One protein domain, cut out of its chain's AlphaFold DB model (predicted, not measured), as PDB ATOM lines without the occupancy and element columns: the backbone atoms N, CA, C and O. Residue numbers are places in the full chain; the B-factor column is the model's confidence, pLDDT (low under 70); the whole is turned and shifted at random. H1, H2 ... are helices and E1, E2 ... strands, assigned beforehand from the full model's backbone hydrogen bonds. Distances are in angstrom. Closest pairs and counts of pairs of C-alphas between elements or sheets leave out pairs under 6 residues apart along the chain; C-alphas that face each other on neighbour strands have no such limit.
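This is residues 281 to 351 of the 630 residues of the protein "ParB family protein" of Sphingomonas sp. LH128 (UniProt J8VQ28). With little regular structure, this is a two-strand hairpin, E1 and E2, wrapped by the long unnamed stretch 281 to 317, whose short pairings reach both strands; helix H1 follows at the hairpin's open end. The 71 printed residues hold E1, E2, H1 in that order, antiparallel strands, class mixed, with 25 residues in named elements. It is only just compact, close to loose: radius of gyration of the C-alphas 13.0 A, spans 43 by 35 by 20 A.

Look first at E1, residues 318 to 324, and E2, residues 330 to 336, an antiparallel hairpin at 158 degrees; N 321 and O 333 are 2.9 A apart, within hydrogen-bond range. Residues 284 to 285 pair parallel with 319 to 320 of E1, and 301 to 302 antiparallel with 334 to 335 of E2. In H1, residues 339 to 349, every O i to N i+4 pair is within hydrogen-bond range; its closest C-alpha to E2 is Lys 342, 5.7 A from that of Trp 336.

Find C-alpha 318 at (70.682, 147.512, 95.564), where E1 begins its 20.0 A; E2 covers 20.1 A. H1 runs 15.5 A to C-alpha 349 at (74.984, 144.044, 81.396).

The C-alphas of Ser 327 and Ala 351, the two farthest apart, are 43.7 A apart. The printed part has no cut, and both links are tight. Look for pLDDT under 70 at residues 305 to 308, 314 and 346 to 351.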
ATOM      1  N   THR A 281      77.117 156.718  97.734       84.06
ATOM      2  CA  THR A 281      76.583 157.520  98.852       84.06
ATOM      3  C   THR A 281      75.088 157.283  99.095       84.06
ATOM      4  O   THR A 281      74.610 157.464 100.216       84.06
ATOM      5  N   ASP A 282      74.373 156.820  98.073       84.62
ATOM      6  CA  ASP A 282      72.942 156.512  98.035       84.62
ATOM      7  C   ASP A 282      72.592 155.105  98.556       84.62
ATOM      8  O   ASP A 282      71.413 154.759  98.639       84.62
ATOM      9  N   LEU A 283      73.591 154.291  98.930       90.69
ATOM     10  CA  LEU A 283      73.378 152.907  99.354       90.69
ATOM     11  C   LEU A 283      72.381 152.823 100.521       90.69
ATOM     12  O   LEU A 283      72.540 153.483 101.564       90.69
ATOM     13  N   ARG A 284      71.351 151.992 100.325       92.38
ATOM     14  CA  ARG A 284      70.218 151.828 101.240       92.38
ATOM     15  C   ARG A 284      70.419 150.613 102.138       92.38
ATOM     16  O   ARG A 284      70.708 149.522 101.658       92.38
ATOM     17  N   PHE A 285      70.190 150.803 103.434       93.75
ATOM     18  CA  PHE A 285      70.257 149.747 104.440       93.75
ATOM     19  C   PHE A 285      68.854 149.436 104.944       93.75
ATOM     20  O   PHE A 285      68.112 150.353 105.300       93.75
ATOM     21  N   VAL A 286      68.491 148.158 104.964       92.19
ATOM     22  CA  VAL A 286      67.175 147.676 105.398       92.19
ATOM     23  C   VAL A 286      67.339 146.677 106.543       92.19
ATOM     24  O   VAL A 286      68.346 145.982 106.628       92.19
ATOM     25  N   SER A 287      66.360 146.619 107.448       86.44
ATOM     26  CA  SER A 287      66.389 145.719 108.614       86.44
ATOM     27  C   SER A 287      66.005 144.276 108.286       86.44
ATOM     28  O   SER A 287      66.216 143.384 109.095       86.44
ATOM     29  N   THR A 288      65.398 144.052 107.124       88.12
ATOM     30  CA  THR A 288      64.950 142.738 106.657       88.12
ATOM     31  C   THR A 288      65.231 142.620 105.174       88.12
ATOM     32  O   THR A 288      64.957 143.553 104.415       88.12
ATOM     33  N   ALA A 289      65.752 141.462 104.768       90.25
ATOM     34  CA  ALA A 289      65.994 141.147 103.369       90.25
ATOM     35  C   ALA A 289      64.682 141.203 102.557       90.25
ATOM     36  O   ALA A 289      63.608 140.967 103.123       90.25
ATOM     37  N   PRO A 290      64.737 141.504 101.247       89.12
ATOM     38  CA  PRO A 290      63.560 141.495 100.382       89.12
ATOM     39  C   PRO A 290      62.781 140.178 100.484       89.12
ATOM     40  O   PRO A 290      63.360 139.095 100.398       89.12
ATOM     41  N   GLN A 291      61.461 140.273 100.666       87.31
ATOM     42  CA  GLN A 291      60.599 139.115 100.901       87.31
ATOM     43  C   GLN A 291      59.663 138.830  99.722       87.31
ATOM     44  O   GLN A 291      59.147 139.742  99.074       87.31
ATOM     45  N   PHE A 292      59.371 137.551  99.503       78.69
ATOM     46  CA  PHE A 292      58.315 137.059  98.629       78.69
ATOM     47  C   PHE A 292      57.422 136.099  99.424       78.69
ATOM     48  O   PHE A 292      57.904 135.162 100.051       78.69
ATOM     49  N   MET A 293      56.111 136.364  99.440       83.00
ATOM     50  CA  MET A 293      55.129 135.619 100.248       83.00
ATOM     51  C   MET A 293      55.505 135.497 101.743       83.00
ATOM     52  O   MET A 293      55.261 134.474 102.372       83.00
ATOM     53  N   GLY A 294      56.093 136.556 102.316       83.00
ATOM     54  CA  GLY A 294      56.457 136.623 103.739       83.00
ATOM     55  C   GLY A 294      57.747 135.890 104.122       83.00
ATOM     56  O   GLY A 294      58.076 135.830 105.303       83.00
ATOM     57  N   GLN A 295      58.489 135.346 103.154       81.31
ATOM     58  CA  GLN A 295      59.804 134.735 103.363       81.31
ATOM     59  C   GLN A 295      60.870 135.493 102.576       81.31
ATOM     60  O   GLN A 295      60.559 136.080 101.543       81.31
ATOM     61  N   THR A 296      62.121 135.486 103.041       86.62
ATOM     62  CA  THR A 296      63.255 136.052 102.290       86.62
ATOM     63  C   THR A 296      63.310 135.444 100.888       86.62
ATOM     64  O   THR A 296      63.255 134.225 100.761       86.62
ATOM     65  N   ASP A 297      63.407 136.272  99.845       87.38
ATOM     66  CA  ASP A 297      63.541 135.816  98.460       87.38
ATOM     67  C   ASP A 297      65.035 135.629  98.126       87.38
ATOM     68  O   ASP A 297      65.714 136.604  97.784       87.38
ATOM     69  N   PRO A 298      65.584 134.398  98.195       83.75
ATOM     70  CA  PRO A 298      67.005 134.165  97.947       83.75
ATOM     71  C   PRO A 298      67.395 134.476  96.499       83.75
ATOM     72  O   PRO A 298      68.568 134.705  96.219       83.75
ATOM     73  N   SER A 299      66.433 134.541  95.567       83.25
ATOM     74  CA  SER A 299      66.715 134.903  94.176       83.25
ATOM     75  C   SER A 299      67.162 136.360  94.021       83.25
ATOM     76  O   SER A 299      67.700 136.718  92.971       83.25
ATOM     77  N   LEU A 300      66.949 137.199  95.037       87.75
ATOM     78  CA  LEU A 300      67.388 138.591  95.058       87.75
ATOM     79  C   LEU A 300      68.749 138.781  95.730       87.75
ATOM     80  O   LEU A 300      69.263 139.892  95.668       87.75
ATOM     81  N   ALA A 301      69.343 137.740  96.319       88.38
ATOM     82  CA  ALA A 301      70.686 137.824  96.878       88.38
ATOM     83  C   ALA A 301      71.714 138.140  95.779       88.38
ATOM     84  O   ALA A 301      71.625 137.633  94.656       88.38
ATOM     85  N   ILE A 302      72.680 138.990  96.115       87.31
ATOM     86  CA  ILE A 302      73.835 139.316  95.285       87.31
ATOM     87  C   ILE A 302      75.050 138.701  95.970       87.31
ATOM     88  O   ILE A 302      75.379 139.070  97.096       87.31
ATOM     89  N   ASP A 303      75.696 137.760  95.288       79.06
ATOM     90  CA  ASP A 303      76.940 137.164  95.759       79.06
ATOM     91  C   ASP A 303      78.101 138.099  95.405       79.06
ATOM     92  O   ASP A 303      78.382 138.348  94.231       79.06
ATOM     93  N   LEU A 304      78.715 138.685  96.429       74.06
ATOM     94  CA  LEU A 304      79.866 139.570  96.306       74.06
ATOM     95  C   LEU A 304      80.956 139.038  97.218       74.06
ATOM     96  O   LEU A 304      80.763 138.927  98.429       74.06
ATOM     97  N   GLN A 305      82.117 138.749  96.641       62.25
ATOM     98  CA  GLN A 305      83.282 138.392  97.432       62.25
ATOM     99  C   GLN A 305      83.875 139.660  98.051       62.25
ATOM    100  O   GLN A 305      84.427 140.512  97.352       62.25
ATOM    101  N   ASP A 306      83.727 139.799  99.367       62.75
ATOM    102  CA  ASP A 306      84.308 140.900 100.129       62.75
ATOM    103  C   ASP A 306      85.747 140.560 100.553       62.75
ATOM    104  O   ASP A 306      85.973 139.829 101.514       62.75
ATOM    105  N   HIS A 307      86.724 141.133  99.841       63.91
ATOM    106  CA  HIS A 307      88.160 141.002 100.134       63.91
ATOM    107  C   HIS A 307      88.739 142.199 100.917       63.91
ATOM    108  O   HIS A 307      89.944 142.441 100.889       63.91
ATOM    109  N   GLY A 308      87.903 143.020 101.564       57.09
ATOM    110  CA  GLY A 308      88.338 144.195 102.339       57.09
ATOM    111  C   GLY A 308      88.748 145.426 101.510       57.09
ATOM    112  O   GLY A 308      89.098 146.461 102.075       57.09
ATOM    113  N   GLY A 309      88.677 145.348 100.177       72.12
ATOM    114  CA  GLY A 309      88.986 146.437  99.240       72.12
ATOM    115  C   GLY A 309      87.761 147.230  98.751       72.12
ATOM    116  O   GLY A 309      86.675 147.123  99.344       72.12
ATOM    117  N   PRO A 310      87.924 148.035  97.680       76.94
ATOM    118  CA  PRO A 310      86.816 148.635  96.938       76.94
ATOM    119  C   PRO A 310      85.861 147.556  96.410       76.94
ATOM    120  O   PRO A 310      86.303 146.523  95.914       76.94
ATOM    121  N   LEU A 311      84.558 147.798  96.525       79.44
ATOM    122  CA  LEU A 311      83.494 146.863  96.160       79.44
ATOM    123  C   LEU A 311      82.674 147.437  95.004       79.44
ATOM    124  O   LEU A 311      82.130 148.530  95.117       79.44
ATOM    125  N   THR A 312      82.511 146.691  93.917       81.12
ATOM    126  CA  THR A 312      81.654 147.118  92.802       81.12
ATOM    127  C   THR A 312      80.308 146.412  92.896       81.12
ATOM    128  O   THR A 312      80.240 145.188  92.816       81.12
ATOM    129  N   LEU A 313      79.225 147.177  93.075       82.38
ATOM    130  CA  LEU A 313      77.867 146.629  93.101       82.38
ATOM    131  C   LEU A 313      77.303 146.525  91.674       82.38
ATOM    132  O   LEU A 313      77.434 147.483  90.910       82.38
ATOM    133  N   PRO A 314      76.636 145.415  91.310       69.44
ATOM    134  CA  PRO A 314      75.958 145.315  90.029       69.44
ATOM    135  C   PRO A 314      74.687 146.179  90.077       69.44
ATOM    136  O   PRO A 314      73.801 145.937  90.890       69.44
ATOM    137  N   GLY A 315      74.591 147.195  89.220       73.25
ATOM    138  CA  GLY A 315      73.390 148.021  89.039       73.25
ATOM    139  C   GLY A 315      73.076 149.051  90.140       73.25
ATOM    140  O   GLY A 315      73.647 149.069  91.233       73.25
ATOM    141  N   GLU A 316      72.135 149.951  89.838       75.06
ATOM    142  CA  GLU A 316      71.797 151.090  90.704       75.06
ATOM    143  C   GLU A 316      70.851 150.742  91.864       75.06
ATOM    144  O   GLU A 316      70.917 151.373  92.911       75.06
ATOM    145  N   ASP A 317      69.999 149.721  91.759       88.12
ATOM    146  CA  ASP A 317      68.940 149.496  92.757       88.12
ATOM    147  C   ASP A 317      69.214 148.285  93.673       88.12
ATOM    148  O   ASP A 317      68.601 147.213  93.570       88.12
ATOM    149  N   VAL A 318      70.174 148.487  94.582       90.94
ATOM    150  CA  VAL A 318      70.682 147.512  95.564       90.94
ATOM    151  C   VAL A 318      70.373 147.972  96.993       90.94
ATOM    152  O   VAL A 318      70.480 149.155  97.324       90.94
ATOM    153  N   VAL A 319      70.002 147.027  97.856       93.25
ATOM    154  CA  VAL A 319      69.817 147.221  99.300       93.25
ATOM    155  C   VAL A 319      70.725 146.280 100.085       93.25
ATOM    156  O   VAL A 319      71.077 145.202  99.612       93.25
ATOM    157  N   VAL A 320      71.093 146.683 101.297       94.19
ATOM    158  CA  VAL A 320      72.010 145.934 102.164       94.19
ATOM    159  C   VAL A 320      71.338 145.602 103.490       94.19
ATOM    160  O   VAL A 320      70.703 146.470 104.093       94.19
ATOM    161  N   THR A 321      71.503 144.368 103.958       94.31
ATOM    162  CA  THR A 321      71.206 143.974 105.342       94.31
ATOM    163  C   THR A 321      72.511 143.734 106.090       94.31
ATOM    164  O   THR A 321      73.506 143.309 105.504       94.31
ATOM    165  N   ILE A 322      72.513 144.053 107.383       94.06
ATOM    166  CA  ILE A 322      73.633 143.777 108.283       94.06
ATOM    167  C   ILE A 322      73.071 142.941 109.424       94.06
ATOM    168  O   ILE A 322      72.259 143.441 110.207       94.06
ATOM    169  N   ASP A 323      73.504 141.691 109.500       91.69
ATOM    170  CA  ASP A 323      73.049 140.725 110.489       91.69
ATOM    171  C   ASP A 323      74.155 140.511 111.517       91.69
ATOM    172  O   ASP A 323      75.291 140.207 111.177       91.69
ATOM    173  N   ILE A 324      73.839 140.714 112.793       93.38
ATOM    174  CA  ILE A 324      74.796 140.538 113.887       93.38
ATOM    175  C   ILE A 324      74.567 139.148 114.491       93.38
ATOM    176  O   ILE A 324      73.501 138.867 115.050       93.38
ATOM    177  N   GLU A 325      75.569 138.288 114.403       93.25
ATOM    178  CA  GLU A 325      75.567 136.941 114.955       93.25
ATOM    179  C   GLU A 325      75.667 136.933 116.482       93.25
ATOM    180  O   GLU A 325      76.036 137.916 117.119       93.25
ATOM    181  N   LEU A 326      75.381 135.781 117.093       89.00
ATOM    182  CA  LEU A 326      75.453 135.577 118.548       89.00
ATOM    183  C   LEU A 326      76.853 135.784 119.133       89.00
ATOM    184  O   LEU A 326      76.972 136.135 120.311       89.00
ATOM    185  N   SER A 327      77.888 135.553 118.321       91.12
ATOM    186  CA  SER A 327      79.289 135.828 118.645       91.12
ATOM    187  C   SER A 327      79.561 137.326 118.816       91.12
ATOM    188  O   SER A 327      80.531 137.691 119.473       91.12
ATOM    189  N   GLY A 328      78.691 138.191 118.280       91.62
ATOM    190  CA  GLY A 328      78.924 139.624 118.130       91.62
ATOM    191  C   GLY A 328      79.597 139.993 116.806       91.62
ATOM    192  O   GLY A 328      79.729 141.180 116.515       91.62
ATOM    193  N   GLU A 329      79.998 139.013 115.992       92.75
ATOM    194  CA  GLU A 329      80.419 139.257 114.610       92.75
ATOM    195  C   GLU A 329      79.217 139.685 113.765       92.75
ATOM    196  O   GLU A 329      78.071 139.388 114.102       92.75
ATOM    197  N   PHE A 330      79.453 140.425 112.683       92.81
ATOM    198  CA  PHE A 330      78.388 140.852 111.782       92.81
ATOM    199  C   PHE A 330      78.672 140.396 110.356       92.81
ATOM    200  O   PHE A 330      79.812 140.442 109.897       92.81
ATOM    201  N   GLN A 331      77.617 140.002 109.656       90.81
ATOM    202  CA  GLN A 331      77.634 139.676 108.239       90.81
ATOM    203  C   GLN A 331      76.904 140.758 107.448       90.81
ATOM    204  O   GLN A 331      75.912 141.333 107.901       90.81
ATOM    205  N   VAL A 332      77.413 141.045 106.254       92.12
ATOM    206  CA  VAL A 332      76.820 142.005 105.323       92.12
ATOM    207  C   VAL A 332      76.275 141.226 104.138       92.12
ATOM    208  O   VAL A 332      77.021 140.506 103.477       92.12
ATOM    209  N   HIS A 333      74.989 141.391 103.844       91.94
ATOM    210  CA  HIS A 333      74.357 140.763 102.687       91.94
ATOM    211  C   HIS A 333      73.817 141.823 101.734       91.94
ATOM    212  O   HIS A 333      73.174 142.793 102.146       91.94
ATOM    213  N   TYR A 334      74.054 141.613 100.444       92.19
ATOM    214  CA  TYR A 334      73.633 142.510  99.376       92.19
ATOM    215  C   TYR A 334      72.459 141.897  98.625       92.19
ATOM    216  O   TYR A 334      72.437 140.697  98.346       92.19
ATOM    217  N   TRP A 335      71.480 142.727  98.283       93.06
ATOM    218  CA  TRP A 335      70.249 142.279  97.652       93.06
ATOM    219  C   TRP A 335      69.818 143.239  96.555       93.06
ATOM    220  O   TRP A 335      69.879 144.458  96.709       93.06
ATOM    221  N   TRP A 336      69.266 142.702  95.480       91.62
ATOM    222  CA  TRP A 336      68.456 143.486  94.563       91.62
ATOM    223  C   TRP A 336      67.216 143.999  95.293       91.62
ATOM    224  O   TRP A 336      66.492 143.217  95.909       91.62
ATOM    225  N   ALA A 337      66.915 145.293  95.173       89.38
ATOM    226  CA  ALA A 337      65.744 145.874  95.832       89.38
ATOM    227  C   ALA A 337      64.418 145.235  95.375       89.38
ATOM    228  O   ALA A 337      63.426 145.241  96.103       89.38
ATOM    229  N   SER A 338      64.388 144.698  94.150       87.62
ATOM    230  CA  SER A 338      63.247 143.982  93.582       87.62
ATOM    231  C   SER A 338      63.661 143.070  92.420       87.62
ATOM    232  O   SER A 338      64.725 143.230  91.820       87.62
ATOM    233  N   ARG A 339      62.769 142.156  92.004       83.12
ATOM    234  CA  ARG A 339      62.956 141.365  90.768       83.12
ATOM    235  C   ARG A 339      63.066 142.246  89.517       83.12
ATOM    236  O   ARG A 339      63.688 141.835  88.541       83.12
ATOM    237  N   LYS A 340      62.458 143.441  89.535       84.19
ATOM    238  CA  LYS A 340      62.589 144.433  88.462       84.19
ATOM    239  C   LYS A 340      64.008 145.005  88.422       84.19
ATOM    240  O   LYS A 340      64.613 144.948  87.364       84.19
ATOM    241  N   ALA A 341      64.549 145.437  89.562       83.62
ATOM    242  CA  ALA A 341      65.927 145.921  89.673       83.62
ATOM    243  C   ALA A 341      66.940 144.897  89.136       83.62
ATOM    244  O   ALA A 341      67.752 145.221  88.274       83.62
ATOM    245  N   LYS A 342      66.803 143.628  89.551       83.31
ATOM    246  CA  LYS A 342      67.624 142.517  89.044       83.31
ATOM    247  C   LYS A 342      67.549 142.373  87.520       83.31
ATOM    248  O   LYS A 342      68.555 142.140  86.860       83.31
ATOM    249  N   ARG A 343      66.343 142.484  86.953       80.00
ATOM    250  CA  ARG A 343      66.122 142.398  85.503       80.00
ATOM    251  C   ARG A 343      66.697 143.591  84.743       80.00
ATOM    252  O   ARG A 343      67.210 143.389  83.648       80.00
ATOM    253  N   ASP A 344      66.552 144.797  85.278       77.88
ATOM    254  CA  ASP A 344      67.002 146.028  84.628       77.88
ATOM    255  C   ASP A 344      68.538 146.067  84.584       77.88
ATOM    256  O   ASP A 344      69.105 146.266  83.514       77.88
ATOM    257  N   ALA A 345      69.213 145.695  85.676       71.38
ATOM    258  CA  ALA A 345      70.667 145.539  85.683       71.38
ATOM    259  C   ALA A 345      71.157 144.414  84.752       71.38
ATOM    260  O   ALA A 345      72.128 144.587  84.024       71.38
ATOM    261  N   ALA A 346      70.453 143.277  84.691       63.84
ATOM    262  CA  ALA A 346      70.772 142.221  83.723       63.84
ATOM    263  C   ALA A 346      70.591 142.679  82.262       63.84
ATOM    264  O   ALA A 346      71.229 142.132  81.364       63.84
ATOM    265  N   ARG A 347      69.724 143.669  82.008       60.59
ATOM    266  CA  ARG A 347      69.517 144.270  80.685       60.59
ATOM    267  C   ARG A 347      70.629 145.258  80.323       60.59
ATOM    268  O   ARG A 347      70.977 145.319  79.149       60.59
ATOM    269  N   GLU A 348      71.171 145.985  81.297       52.38
ATOM    270  CA  GLU A 348      72.344 146.856  81.120       52.38
ATOM    271  C   GLU A 348      73.623 146.050  80.880       52.38
ATOM    272  O   GLU A 348      74.333 146.335  79.927       52.38
ATOM    273  N   VAL A 349      73.861 144.975  81.643       49.84
ATOM    274  CA  VAL A 349      74.984 144.044  81.396       49.84
ATOM    275  C   VAL A 349      74.845 143.352  80.031       49.84
ATOM    276  O   VAL A 349      75.818 143.171  79.308       49.84
ATOM    277  N   ALA A 350      73.615 143.036  79.610       40.53
ATOM    278  CA  ALA A 350      73.345 142.498  78.275       40.53
ATOM    279  C   ALA A 350      73.547 143.509  77.125       40.53
ATOM    280  O   ALA A 350      73.438 143.108  75.967       40.53
ATOM    281  N   ALA A 351      73.790 144.793  77.415       42.06
ATOM    282  CA  ALA A 351      74.138 145.803  76.416       42.06
ATOM    283  C   ALA A 351      75.662 145.965  76.231       42.06
ATOM    284  O   ALA A 351      76.069 146.596  75.258       42.06
TER     285      ALA A 351